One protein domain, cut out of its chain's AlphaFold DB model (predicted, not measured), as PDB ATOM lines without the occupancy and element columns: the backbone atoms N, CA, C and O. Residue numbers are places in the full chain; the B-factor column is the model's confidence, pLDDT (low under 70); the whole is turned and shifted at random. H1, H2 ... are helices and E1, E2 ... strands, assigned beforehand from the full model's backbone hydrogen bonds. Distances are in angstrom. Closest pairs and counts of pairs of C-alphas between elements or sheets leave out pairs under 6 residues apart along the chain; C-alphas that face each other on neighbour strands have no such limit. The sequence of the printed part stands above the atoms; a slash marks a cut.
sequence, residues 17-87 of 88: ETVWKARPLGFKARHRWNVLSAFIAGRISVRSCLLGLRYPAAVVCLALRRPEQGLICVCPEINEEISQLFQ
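Overview. This is residues 17 to 87 of the 88 residues of an uncharacterized protein of Pseudomonas luteola (UniProt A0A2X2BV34). A short strand hairpin, E1 and E2, sits beside a helical hairpin, H2 and H3; H4 runs off steeply from H2, and H1 lies beyond the start of H2. The 71 printed residues include, in order, H1 H2 H3 E1 E2 H4: mostly helix, with an antiparallel sheet. The whole is compact, radius of gyration of the C-alphas 12.0 A, spanning 37 by 31 by 17 A.

Arrangement. E1, residues 61 to 63, and E2, residues 71 to 73, form an antiparallel hairpin; N 62 and O 72 are within hydrogen-bond range, 2.8 A. H3, residues 46 to 54, touches H2, residues 25 to 40, through residues 32 to 39 of H2 alone, at a shallow tilt of 6 degrees, opposite ways; the closest C-alphas, Val 35 and Cys 49, are 6.1 A apart. H4, residues 76 to 85, touches H2 through residues 27 to 34 of H2 alone, the closest C-alphas being His 31 and Pro 76, 5.8 A. H1, residues 17 to 22, is only just apart from H2, 8.0 A. Every O i to N i+4 pair is within hydrogen-bond range in H1 to H4.

Along the chain. H2 is 22.2 A long. C-alpha 17 begins H1 at (121.965, 84.688, 87.855); C-alpha 85 ends H4 at (133.272, 94.206, 64.594).

Size, cuts and confidence. The farthest C-alphas, Ala 22 and Pro 67, are 36.8 A apart. The printed part has no cut and no long link; only residue 87 is under pLDDT 70.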
ATOM      1  N   GLU A  17     121.550  84.195  86.556       81.00
ATOM      2  CA  GLU A  17     121.965  84.688  87.855       81.00
ATOM      3  C   GLU A  17     123.212  83.964  88.383       81.00
ATOM      4  O   GLU A  17     124.132  84.639  88.848       81.00
ATOM      5  N   THR A  18     123.309  82.632  88.263       84.75
ATOM      6  CA  THR A  18     124.553  81.899  88.578       84.75
ATOM      7  C   THR A  18     125.732  82.365  87.727       84.75
ATOM      8  O   THR A  18     126.804  82.648  88.273       84.75
ATOM      9  N   VAL A  19     125.526  82.550  86.418       84.50
ATOM     10  CA  VAL A  19     126.563  83.043  85.498       84.50
ATOM     11  C   VAL A  19     127.015  84.436  85.918       84.50
ATOM     12  O   VAL A  19     128.208  84.687  86.073       84.50
ATOM     13  N   TRP A  20     126.073  85.344  86.179       85.06
ATOM     14  CA  TRP A  20     126.383  86.687  86.655       85.06
ATOM     15  C   TRP A  20     127.121  86.676  87.996       85.06
ATOM     16  O   TRP A  20     128.082  87.427  88.175       85.06
ATOM     17  N   LYS A  21     126.716  85.828  88.949       86.38
ATOM     18  CA  LYS A  21     127.380  85.701  90.255       86.38
ATOM     19  C   LYS A  21     128.837  85.276  90.101       86.38
ATOM     20  O   LYS A  21     129.677  85.901  90.749       86.38
ATOM     21  N   ALA A  22     129.123  84.336  89.202       89.88
ATOM     22  CA  ALA A  22     130.472  83.862  88.902       89.88
ATOM     23  C   ALA A  22     131.374  84.919  88.234       89.88
ATOM     24  O   ALA A  22     132.597  84.815  88.312       89.88
ATOM     25  N   ARG A  23     130.809  85.961  87.601       88.50
ATOM     26  CA  ARG A  23     131.609  87.003  86.934       88.50
ATOM     27  C   ARG A  23     132.442  87.839  87.924       88.50
ATOM     28  O   ARG A  23     131.958  88.165  89.019       88.50
ATOM     29  N   PRO A  24     133.642  88.295  87.510       93.69
ATOM     30  CA  PRO A  24     134.489  89.180  88.308       93.69
ATOM     31  C   PRO A  24     133.791  90.483  88.713       93.69
ATOM     32  O   PRO A  24     132.964  91.024  87.977       93.69
ATOM     33  N   LEU A  25     134.182  91.060  89.853       91.56
ATOM     34  CA  LEU A  25     133.638  92.346  90.315       91.56
ATOM     35  C   LEU A  25     133.869  93.481  89.306       91.56
ATOM     36  O   LEU A  25     132.974  94.298  89.095       91.56
ATOM     37  N   GLY A  26     135.024  93.494  88.631       92.19
ATOM     38  CA  GLY A  26     135.324  94.472  87.579       92.19
ATOM     39  C   GLY A  26     134.345  94.402  86.403       92.19
ATOM     40  O   GLY A  26     133.910  95.437  85.907       92.19
ATOM     41  N   PHE A  27     133.917  93.197  86.015       92.44
ATOM     42  CA  PHE A  27     132.905  93.003  84.973       92.44
ATOM     43  C   PHE A  27     131.562  93.616  85.385       92.44
ATOM     44  O   PHE A  27     130.945  94.372  84.633       92.44
ATOM     45  N   LYS A  28     131.138  93.356  86.627       93.12
ATOM     46  CA  LYS A  28     129.891  93.893  87.188       93.12
ATOM     47  C   LYS A  28     129.922  95.420  87.277       93.12
ATOM     48  O   LYS A  28     128.921  96.074  86.986       93.12
ATOM     49  N   ALA A  29     131.068  95.989  87.655       93.94
ATOM     50  CA  ALA A  29     131.272  97.432  87.699       93.94
ATOM     51  C   ALA A  29     131.209  98.060  86.299       93.94
ATOM     52  O   ALA A  29     130.493  99.042  86.119       93.94
ATOM     53  N   ARG A  30     131.875  97.463  85.299       93.81
ATOM     54  CA  ARG A  30     131.822  97.926  83.901       93.81
ATOM     55  C   ARG A  30     130.404  97.896  83.339       93.81
ATOM     56  O   ARG A  30     129.980  98.881  82.752       93.81
ATOM     57  N   HIS A  31     129.644  96.822  83.569       94.50
ATOM     58  CA  HIS A  31     128.237  96.750  83.146       94.50
ATOM     59  C   HIS A  31     127.416  97.905  83.726       94.50
ATOM     60  O   HIS A  31     126.770  98.643  82.985       94.50
ATOM     61  N   ARG A  32     127.500  98.125  85.045       94.25
ATOM     62  CA  ARG A  32     126.800  99.239  85.700       94.25
ATOM     63  C   ARG A  32     127.249 100.585  85.150       94.25
ATOM     64  O   ARG A  32     126.408 101.451  84.933       94.25
ATOM     65  N   TRP A  33     128.545 100.753  84.900       95.50
ATOM     66  CA  TRP A  33     129.078 101.965  84.292       95.50
ATOM     67  C   TRP A  33     128.523 102.193  82.884       95.50
ATOM     68  O   TRP A  33     128.114 103.307  82.592       95.50
ATOM     69  N   ASN A  34     128.410 101.153  82.054       94.62
ATOM     70  CA  ASN A  34     127.811 101.241  80.719       94.62
ATOM     71  C   ASN A  34     126.328 101.640  80.777       94.62
ATOM     72  O   ASN A  34     125.870 102.464  79.988       94.62
ATOM     73  N   VAL A  35     125.569 101.092  81.734       94.94
ATOM     74  CA  VAL A  35     124.166 101.487  81.954       94.94
ATOM     75  C   VAL A  35     124.077 102.956  82.381       94.94
ATOM     76  O   VAL A  35     123.266 103.710  81.843       94.94
ATOM     77  N   LEU A  36     124.914 103.376  83.333       95.88
ATOM     78  CA  LEU A  36     124.915 104.744  83.852       95.88
ATOM     79  C   LEU A  36     125.396 105.757  82.811       95.88
ATOM     80  O   LEU A  36     124.781 106.809  82.674       95.88
ATOM     81  N   SER A  37     126.444 105.447  82.050       94.56
ATOM     82  CA  SER A  37     126.966 106.326  81.003       94.56
ATOM     83  C   SER A  37     125.943 106.511  79.883       94.56
ATOM     84  O   SER A  37     125.699 107.644  79.471       94.56
ATOM     85  N   ALA A  38     125.253 105.442  79.466       92.88
ATOM     86  CA  ALA A  38     124.158 105.524  78.502       92.88
ATOM     87  C   ALA A  38     122.993 106.388  79.017       92.88
ATOM     88  O   ALA A  38     122.357 107.104  78.240       92.88
ATOM     89  N   PHE A  39     122.709 106.341  80.322       94.69
ATOM     90  CA  PHE A  39     121.678 107.170  80.941       94.69
ATOM     91  C   PHE A  39     122.087 108.645  81.025       94.69
ATOM     92  O   PHE A  39     121.311 109.509  80.622       94.69
ATOM     93  N   ILE A  40     123.306 108.935  81.489       94.50
ATOM     94  CA  ILE A  40     123.848 110.301  81.590       94.50
ATOM     95  C   ILE A  40     123.959 110.944  80.202       94.50
ATOM     96  O   ILE A  40     123.637 112.117  80.045       94.50
ATOM     97  N   ALA A  41     124.321 110.167  79.179       92.25
ATOM     98  CA  ALA A  41     124.340 110.607  77.785       92.25
ATOM     99  C   ALA A  41     122.935 110.817  77.182       92.25
ATOM    100  O   ALA A  41     122.817 111.162  76.010       92.25
ATOM    101  N   GLY A  42     121.856 110.571  77.937       91.62
ATOM    102  CA  GLY A  42     120.476 110.742  77.473       91.62
ATOM    103  C   GLY A  42     120.007 109.691  76.462       91.62
ATOM    104  O   GLY A  42     118.897 109.799  75.939       91.62
ATOM    105  N   ARG A  43     120.815 108.653  76.212       91.88
ATOM    106  CA  ARG A  43     120.557 107.635  75.185       91.88
ATOM    107  C   ARG A  43     119.483 106.642  75.587       91.88
ATOM    108  O   ARG A  43     118.855 106.053  74.720       91.88
ATOM    109  N   ILE A  44     119.248 106.442  76.882       93.62
ATOM    110  CA  ILE A  44     118.232 105.510  77.392       93.62
ATOM    111  C   ILE A  44     117.266 106.206  78.353       93.62
ATOM    112  O   ILE A  44     117.582 107.212  78.986       93.62
ATOM    113  N   SER A  45     116.056 105.664  78.481       93.12
ATOM    114  CA  SER A  45     115.068 106.181  79.432       93.12
ATOM    115  C   SER A  45     115.430 105.851  80.888       93.12
ATOM    116  O   SER A  45     116.136 104.879  81.157       93.12
ATOM    117  N   VAL A  46     114.857 106.596  81.844       93.56
ATOM    118  CA  VAL A  46     114.955 106.279  83.285       93.56
ATOM    119  C   VAL A  46     114.496 104.843  83.559       93.56
ATOM    120  O   VAL A  46     115.142 104.111  84.304       93.56
ATOM    121  N   ARG A  47     113.411 104.399  82.904       92.38
ATOM    122  CA  ARG A  47     112.881 103.034  83.039       92.38
ATOM    123  C   ARG A  47     113.884 101.983  82.557       92.38
ATOM    124  O   ARG A  47     114.070 100.978  83.234       92.38
ATOM    125  N   SER A  48     114.544 102.229  81.424       91.44
ATOM    126  CA  SER A  48     115.591 101.352  80.883       91.44
ATOM    127  C   SER A  48     116.801 101.281  81.822       91.44
ATOM    128  O   SER A  48     117.308 100.196  82.085       91.44
ATOM    129  N   CYS A  49     117.225 102.423  82.375       93.94
ATOM    130  CA  CYS A  49     118.321 102.498  83.341       93.94
ATOM    131  C   CYS A  49     118.016 101.682  84.607       93.94
ATOM    132  O   CYS A  49     118.793 100.806  84.990       93.94
ATOM    133  N   LEU A  50     116.836 101.885  85.206       94.19
ATOM    134  CA  LEU A  50     116.395 101.123  86.380       94.19
ATOM    135  C   LEU A  50     116.355  99.616  86.105       94.19
ATOM    136  O   LEU A  50     116.772  98.830  86.953       94.19
ATOM    137  N   LEU A  51     115.887  99.209  84.923       92.44
ATOM    138  CA  LEU A  51     115.849  97.805  84.522       92.44
ATOM    139  C   LEU A  51     117.262  97.204  84.421       92.44
ATOM    140  O   LEU A  51     117.498  96.128  84.970       92.44
ATOM    141  N   GLY A  52     118.208  97.925  83.809       91.31
ATOM    142  CA  GLY A  52     119.608  97.499  83.699       91.31
ATOM    143  C   GLY A  52     120.329  97.375  85.042       91.31
ATOM    144  O   GLY A  52     121.120  96.453  85.226       91.31
ATOM    145  N   LEU A  53     120.024  98.251  86.002       92.56
ATOM    146  CA  LEU A  53     120.618  98.198  87.341       92.56
ATOM    147  C   LEU A  53     119.971  97.140  88.245       92.56
ATOM    148  O   LEU A  53     120.664  96.531  89.062       92.56
ATOM    149  N   ARG A  54     118.655  96.924  88.115       91.94
ATOM    150  CA  ARG A  54     117.890  95.989  88.955       91.94
ATOM    151  C   ARG A  54     118.061  94.535  88.527       91.94
ATOM    152  O   ARG A  54     118.092  93.660  89.387       91.94
ATOM    153  N   TYR A  55     118.197  94.280  87.227       90.38
ATOM    154  CA  TYR A  55     118.294  92.928  86.667       90.38
ATOM    155  C   TYR A  55     119.546  92.751  85.792       90.38
ATOM    156  O   TYR A  55     119.432  92.361  84.630       90.38
ATOM    157  N   PRO A  56     120.761  92.998  86.318       87.56
ATOM    158  CA  PRO A  56     121.970  93.033  85.496       87.56
ATOM    159  C   PRO A  56     122.293  91.682  84.837       87.56
ATOM    160  O   PRO A  56     122.794  91.650  83.722       87.56
ATOM    161  N   ALA A  57     121.924  90.570  85.479       87.44
ATOM    162  CA  ALA A  57     122.082  89.221  84.937       87.44
ATOM    163  C   ALA A  57     121.213  88.947  83.692       87.44
ATOM    164  O   ALA A  57     121.554  88.105  82.867       87.44
ATOM    165  N   ALA A  58     120.081  89.641  83.552       86.81
ATOM    166  CA  ALA A  58     119.141  89.441  82.452       86.81
ATOM    167  C   ALA A  58     119.304  90.472  81.324       86.81
ATOM    168  O   ALA A  58     118.702  90.308  80.263       86.81
ATOM    169  N   VAL A  59     120.086  91.533  81.550       88.81
ATOM    170  CA  VAL A  59     120.150  92.702  80.670       88.81
ATOM    171  C   VAL A  59     121.493  92.767  79.959       88.81
ATOM    172  O   VAL A  59     122.504  93.183  80.526       88.81
ATOM    173  N   VAL A  60     121.461  92.402  78.679       88.88
ATOM    174  CA  VAL A  60     122.600  92.510  77.757       88.88
ATOM    175  C   VAL A  60     122.547  93.823  76.979       88.88
ATOM    176  O   VAL A  60     123.565  94.508  76.863       88.88
ATOM    177  N   CYS A  61     121.351  94.202  76.519       91.25
ATOM    178  CA  CYS A  61     121.102  95.421  75.756       91.25
ATOM    179  C   CYS A  61     119.926  96.209  76.341       91.25
ATOM    180  O   CYS A  61     119.007  95.636  76.927       91.25
ATOM    181  N   LEU A  62     119.935  97.526  76.147       92.00
ATOM    182  CA  LEU A  62     118.863  98.433  76.547       92.00
ATOM    183  C   LEU A  62     118.322  99.189  75.336       92.00
ATOM    184  O   LEU A  62     119.069  99.557  74.437       92.00
ATOM    185  N   ALA A  63     117.016  99.445  75.329       91.12
ATOM    186  CA  ALA A  63     116.389 100.228  74.272       91.12
ATOM    187  C   ALA A  63     116.800 101.701  74.346       91.12
ATOM    188  O   ALA A  63     116.728 102.317  75.420       91.12
ATOM    189  N   LEU A  64     117.178 102.247  73.189       91.75
ATOM    190  CA  LEU A  64     117.473 103.662  73.021       91.75
ATOM    191  C   LEU A  64     116.196 104.507  73.150       91.75
ATOM    192  O   LEU A  64     115.080 104.070  72.857       91.75
ATOM    193  N   ARG A  65     116.360 105.733  73.640       90.69
ATOM    194  CA  ARG A  65     115.309 106.739  73.738       90.69
ATOM    195  C   ARG A  65     115.168 107.437  72.382       90.69
ATOM    196  O   ARG A  65     116.159 107.828  71.777       90.69
ATOM    197  N   ARG A  66     113.922 107.672  71.950       82.69
ATOM    198  CA  ARG A  66     113.630 108.465  70.742       82.69
ATOM    199  C   ARG A  66     114.308 109.848  70.810       82.69
ATOM    200  O   ARG A  66     114.291 110.448  71.890       82.69
ATOM    201  N   PRO A  67     114.828 110.381  69.687       80.81
ATOM    202  CA  PRO A  67     114.594 109.953  68.298       80.81
ATOM    203  C   PRO A  67     115.436 108.758  67.823       80.81
ATOM    204  O   PRO A  67     115.103 108.183  66.790       80.81
ATOM    205  N   GLU A  68     116.466 108.352  68.570       79.94
ATOM    206  CA  GLU A  68     117.272 107.175  68.230       79.94
ATOM    207  C   GLU A  68     116.413 105.899  68.306       79.94
ATOM    208  O   GLU A  68     115.685 105.670  69.278       79.94
ATOM    209  N   GLN A  69     116.468 105.076  67.257       79.31
ATOM    210  CA  GLN A  69     115.848 103.752  67.217       79.31
ATOM    211  C   GLN A  69     116.941 102.693  67.352       79.31
ATOM    212  O   GLN A  69     117.977 102.792  66.703       79.31
ATOM    213  N   GLY A  70     116.707 101.678  68.186       88.44
ATOM    214  CA  GLY A  70     117.616 100.544  68.330       88.44
ATOM    215  C   GLY A  70     117.916 100.171  69.776       88.44
ATOM    216  O   GLY A  70     117.197 100.537  70.712       88.44
ATOM    217  N   LEU A  71     118.991  99.405  69.938       91.56
ATOM    218  CA  LEU A  71     119.464  98.877  71.208       91.56
ATOM    219  C   LEU A  71     120.916  99.308  71.428       91.56
ATOM    220  O   LEU A  71     121.702  99.345  70.485       91.56
ATOM    221  N   ILE A  72     121.278  99.591  72.676       90.88
ATOM    222  CA  ILE A  72     122.665  99.769  73.101       90.88
ATOM    223  C   ILE A  72     123.092  98.586  73.962       90.88
ATOM    224  O   ILE A  72     122.365  98.181  74.872       90.88
ATOM    225  N   CYS A  73     124.269  98.035  73.683       92.12
ATOM    226  CA  CYS A  73     124.830  96.939  74.460       92.12
ATOM    227  C   CYS A  73     125.470  97.482  75.737       92.12
ATOM    228  O   CYS A  73     126.277  98.405  75.702       92.12
ATOM    229  N   VAL A  74     125.088  96.913  76.877       91.69
ATOM    230  CA  VAL A  74     125.612  97.294  78.198       91.69
ATOM    231  C   VAL A  74     126.455  96.189  78.825       91.69
ATOM    232  O   VAL A  74     127.285  96.466  79.693       91.69
ATOM    233  N   CYS A  75     126.302  94.948  78.354       91.19
ATOM    234  CA  CYS A  75     127.198  93.850  78.696       91.19
ATOM    235  C   CYS A  75     128.618  94.133  78.174       91.19
ATOM    236  O   CYS A  75     128.759  94.339  76.971       91.19
ATOM    237  N   PRO A  76     129.656  94.129  79.033       87.69
ATOM    238  CA  PRO A  76     131.029  94.418  78.618       87.69
ATOM    239  C   PRO A  76     131.536  93.526  77.482       87.69
ATOM    240  O   PRO A  76     132.052  94.059  76.516       87.69
ATOM    241  N   GLU A  77     131.320  92.208  77.557       87.25
ATOM    242  CA  GLU A  77     131.770  91.252  76.526       87.25
ATOM    243  C   GLU A  77     131.158  91.554  75.159       87.25
ATOM    244  O   GLU A  77     131.872  91.781  74.192       87.25
ATOM    245  N   ILE A  78     129.831  91.668  75.103       85.56
ATOM    246  CA  ILE A  78     129.127  91.970  73.852       85.56
ATOM    247  C   ILE A  78     129.494  93.362  73.332       85.56
ATOM    248  O   ILE A  78     129.585  93.577  72.130       85.56
ATOM    249  N   ASN A  79     129.704  94.328  74.228       84.75
ATOM    250  CA  ASN A  79     130.098  95.673  73.832       84.75
ATOM    251  C   ASN A  79     131.522  95.705  73.251       84.75
ATOM    252  O   ASN A  79     131.768  96.437  72.295       84.75
ATOM    253  N   GLU A  80     132.445  94.914  73.803       85.50
ATOM    254  CA  GLU A  80     133.806  94.747  73.281       85.50
ATOM    255  C   GLU A  80     133.784  94.030  71.920       85.50
ATOM    256  O   GLU A  80     134.382  94.537  70.975       85.50
ATOM    257  N   GLU A  81     133.023  92.939  71.774       83.06
ATOM    258  CA  GLU A  81     132.845  92.222  70.497       83.06
ATOM    259  C   GLU A  81     132.261  93.122  69.401       83.06
ATOM    260  O   GLU A  81     132.774  93.177  68.286       83.06
ATOM    261  N   ILE A  82     131.210  93.880  69.721       83.12
ATOM    262  CA  ILE A  82     130.611  94.839  68.787       83.12
ATOM    263  C   ILE A  82     131.618  95.923  68.424       83.12
ATOM    264  O   ILE A  82     131.770  96.245  67.251       83.12
ATOM    265  N   SER A  83     132.332  96.472  69.406       81.19
ATOM    266  CA  SER A  83     133.335  97.505  69.133       81.19
ATOM    267  C   SER A  83     134.420  96.997  68.181       81.19
ATOM    268  O   SER A  83     134.829  97.745  67.305       81.19
ATOM    269  N   GLN A  84     134.835  95.733  68.306       83.75
ATOM    270  CA  GLN A  84     135.790  95.105  67.390       83.75
ATOM    271  C   GLN A  84     135.204  94.881  65.987       83.75
ATOM    272  O   GLN A  84     135.892  95.121  65.003       83.75
ATOM    273  N   LEU A  85     133.937  94.466  65.880       81.69
ATOM    274  CA  LEU A  85     133.272  94.206  64.594       81.69
ATOM    275  C   LEU A  85     133.045  95.461  63.738       81.69
ATOM    276  O   LEU A  85     132.929  95.349  62.523       81.69
ATOM    277  N   PHE A  86     132.938  96.638  64.355       73.50
ATOM    278  CA  PHE A  86     132.693  97.910  63.662       73.50
ATOM    279  C   PHE A  86     133.957  98.782  63.528       73.50
ATOM    280  O   PHE A  86     133.844  99.981  63.276       73.50
ATOM    281  N   GLN A  87     135.147  98.209  63.743       61.72
ATOM    282  CA  GLN A  87     136.436  98.894  63.578       61.72
ATOM    283  C   GLN A  87     137.120  98.660  62.213       61.72
ATOM    284  O   GLN A  87     138.192  99.230  62.003       61.72
TER     285      GLN A  87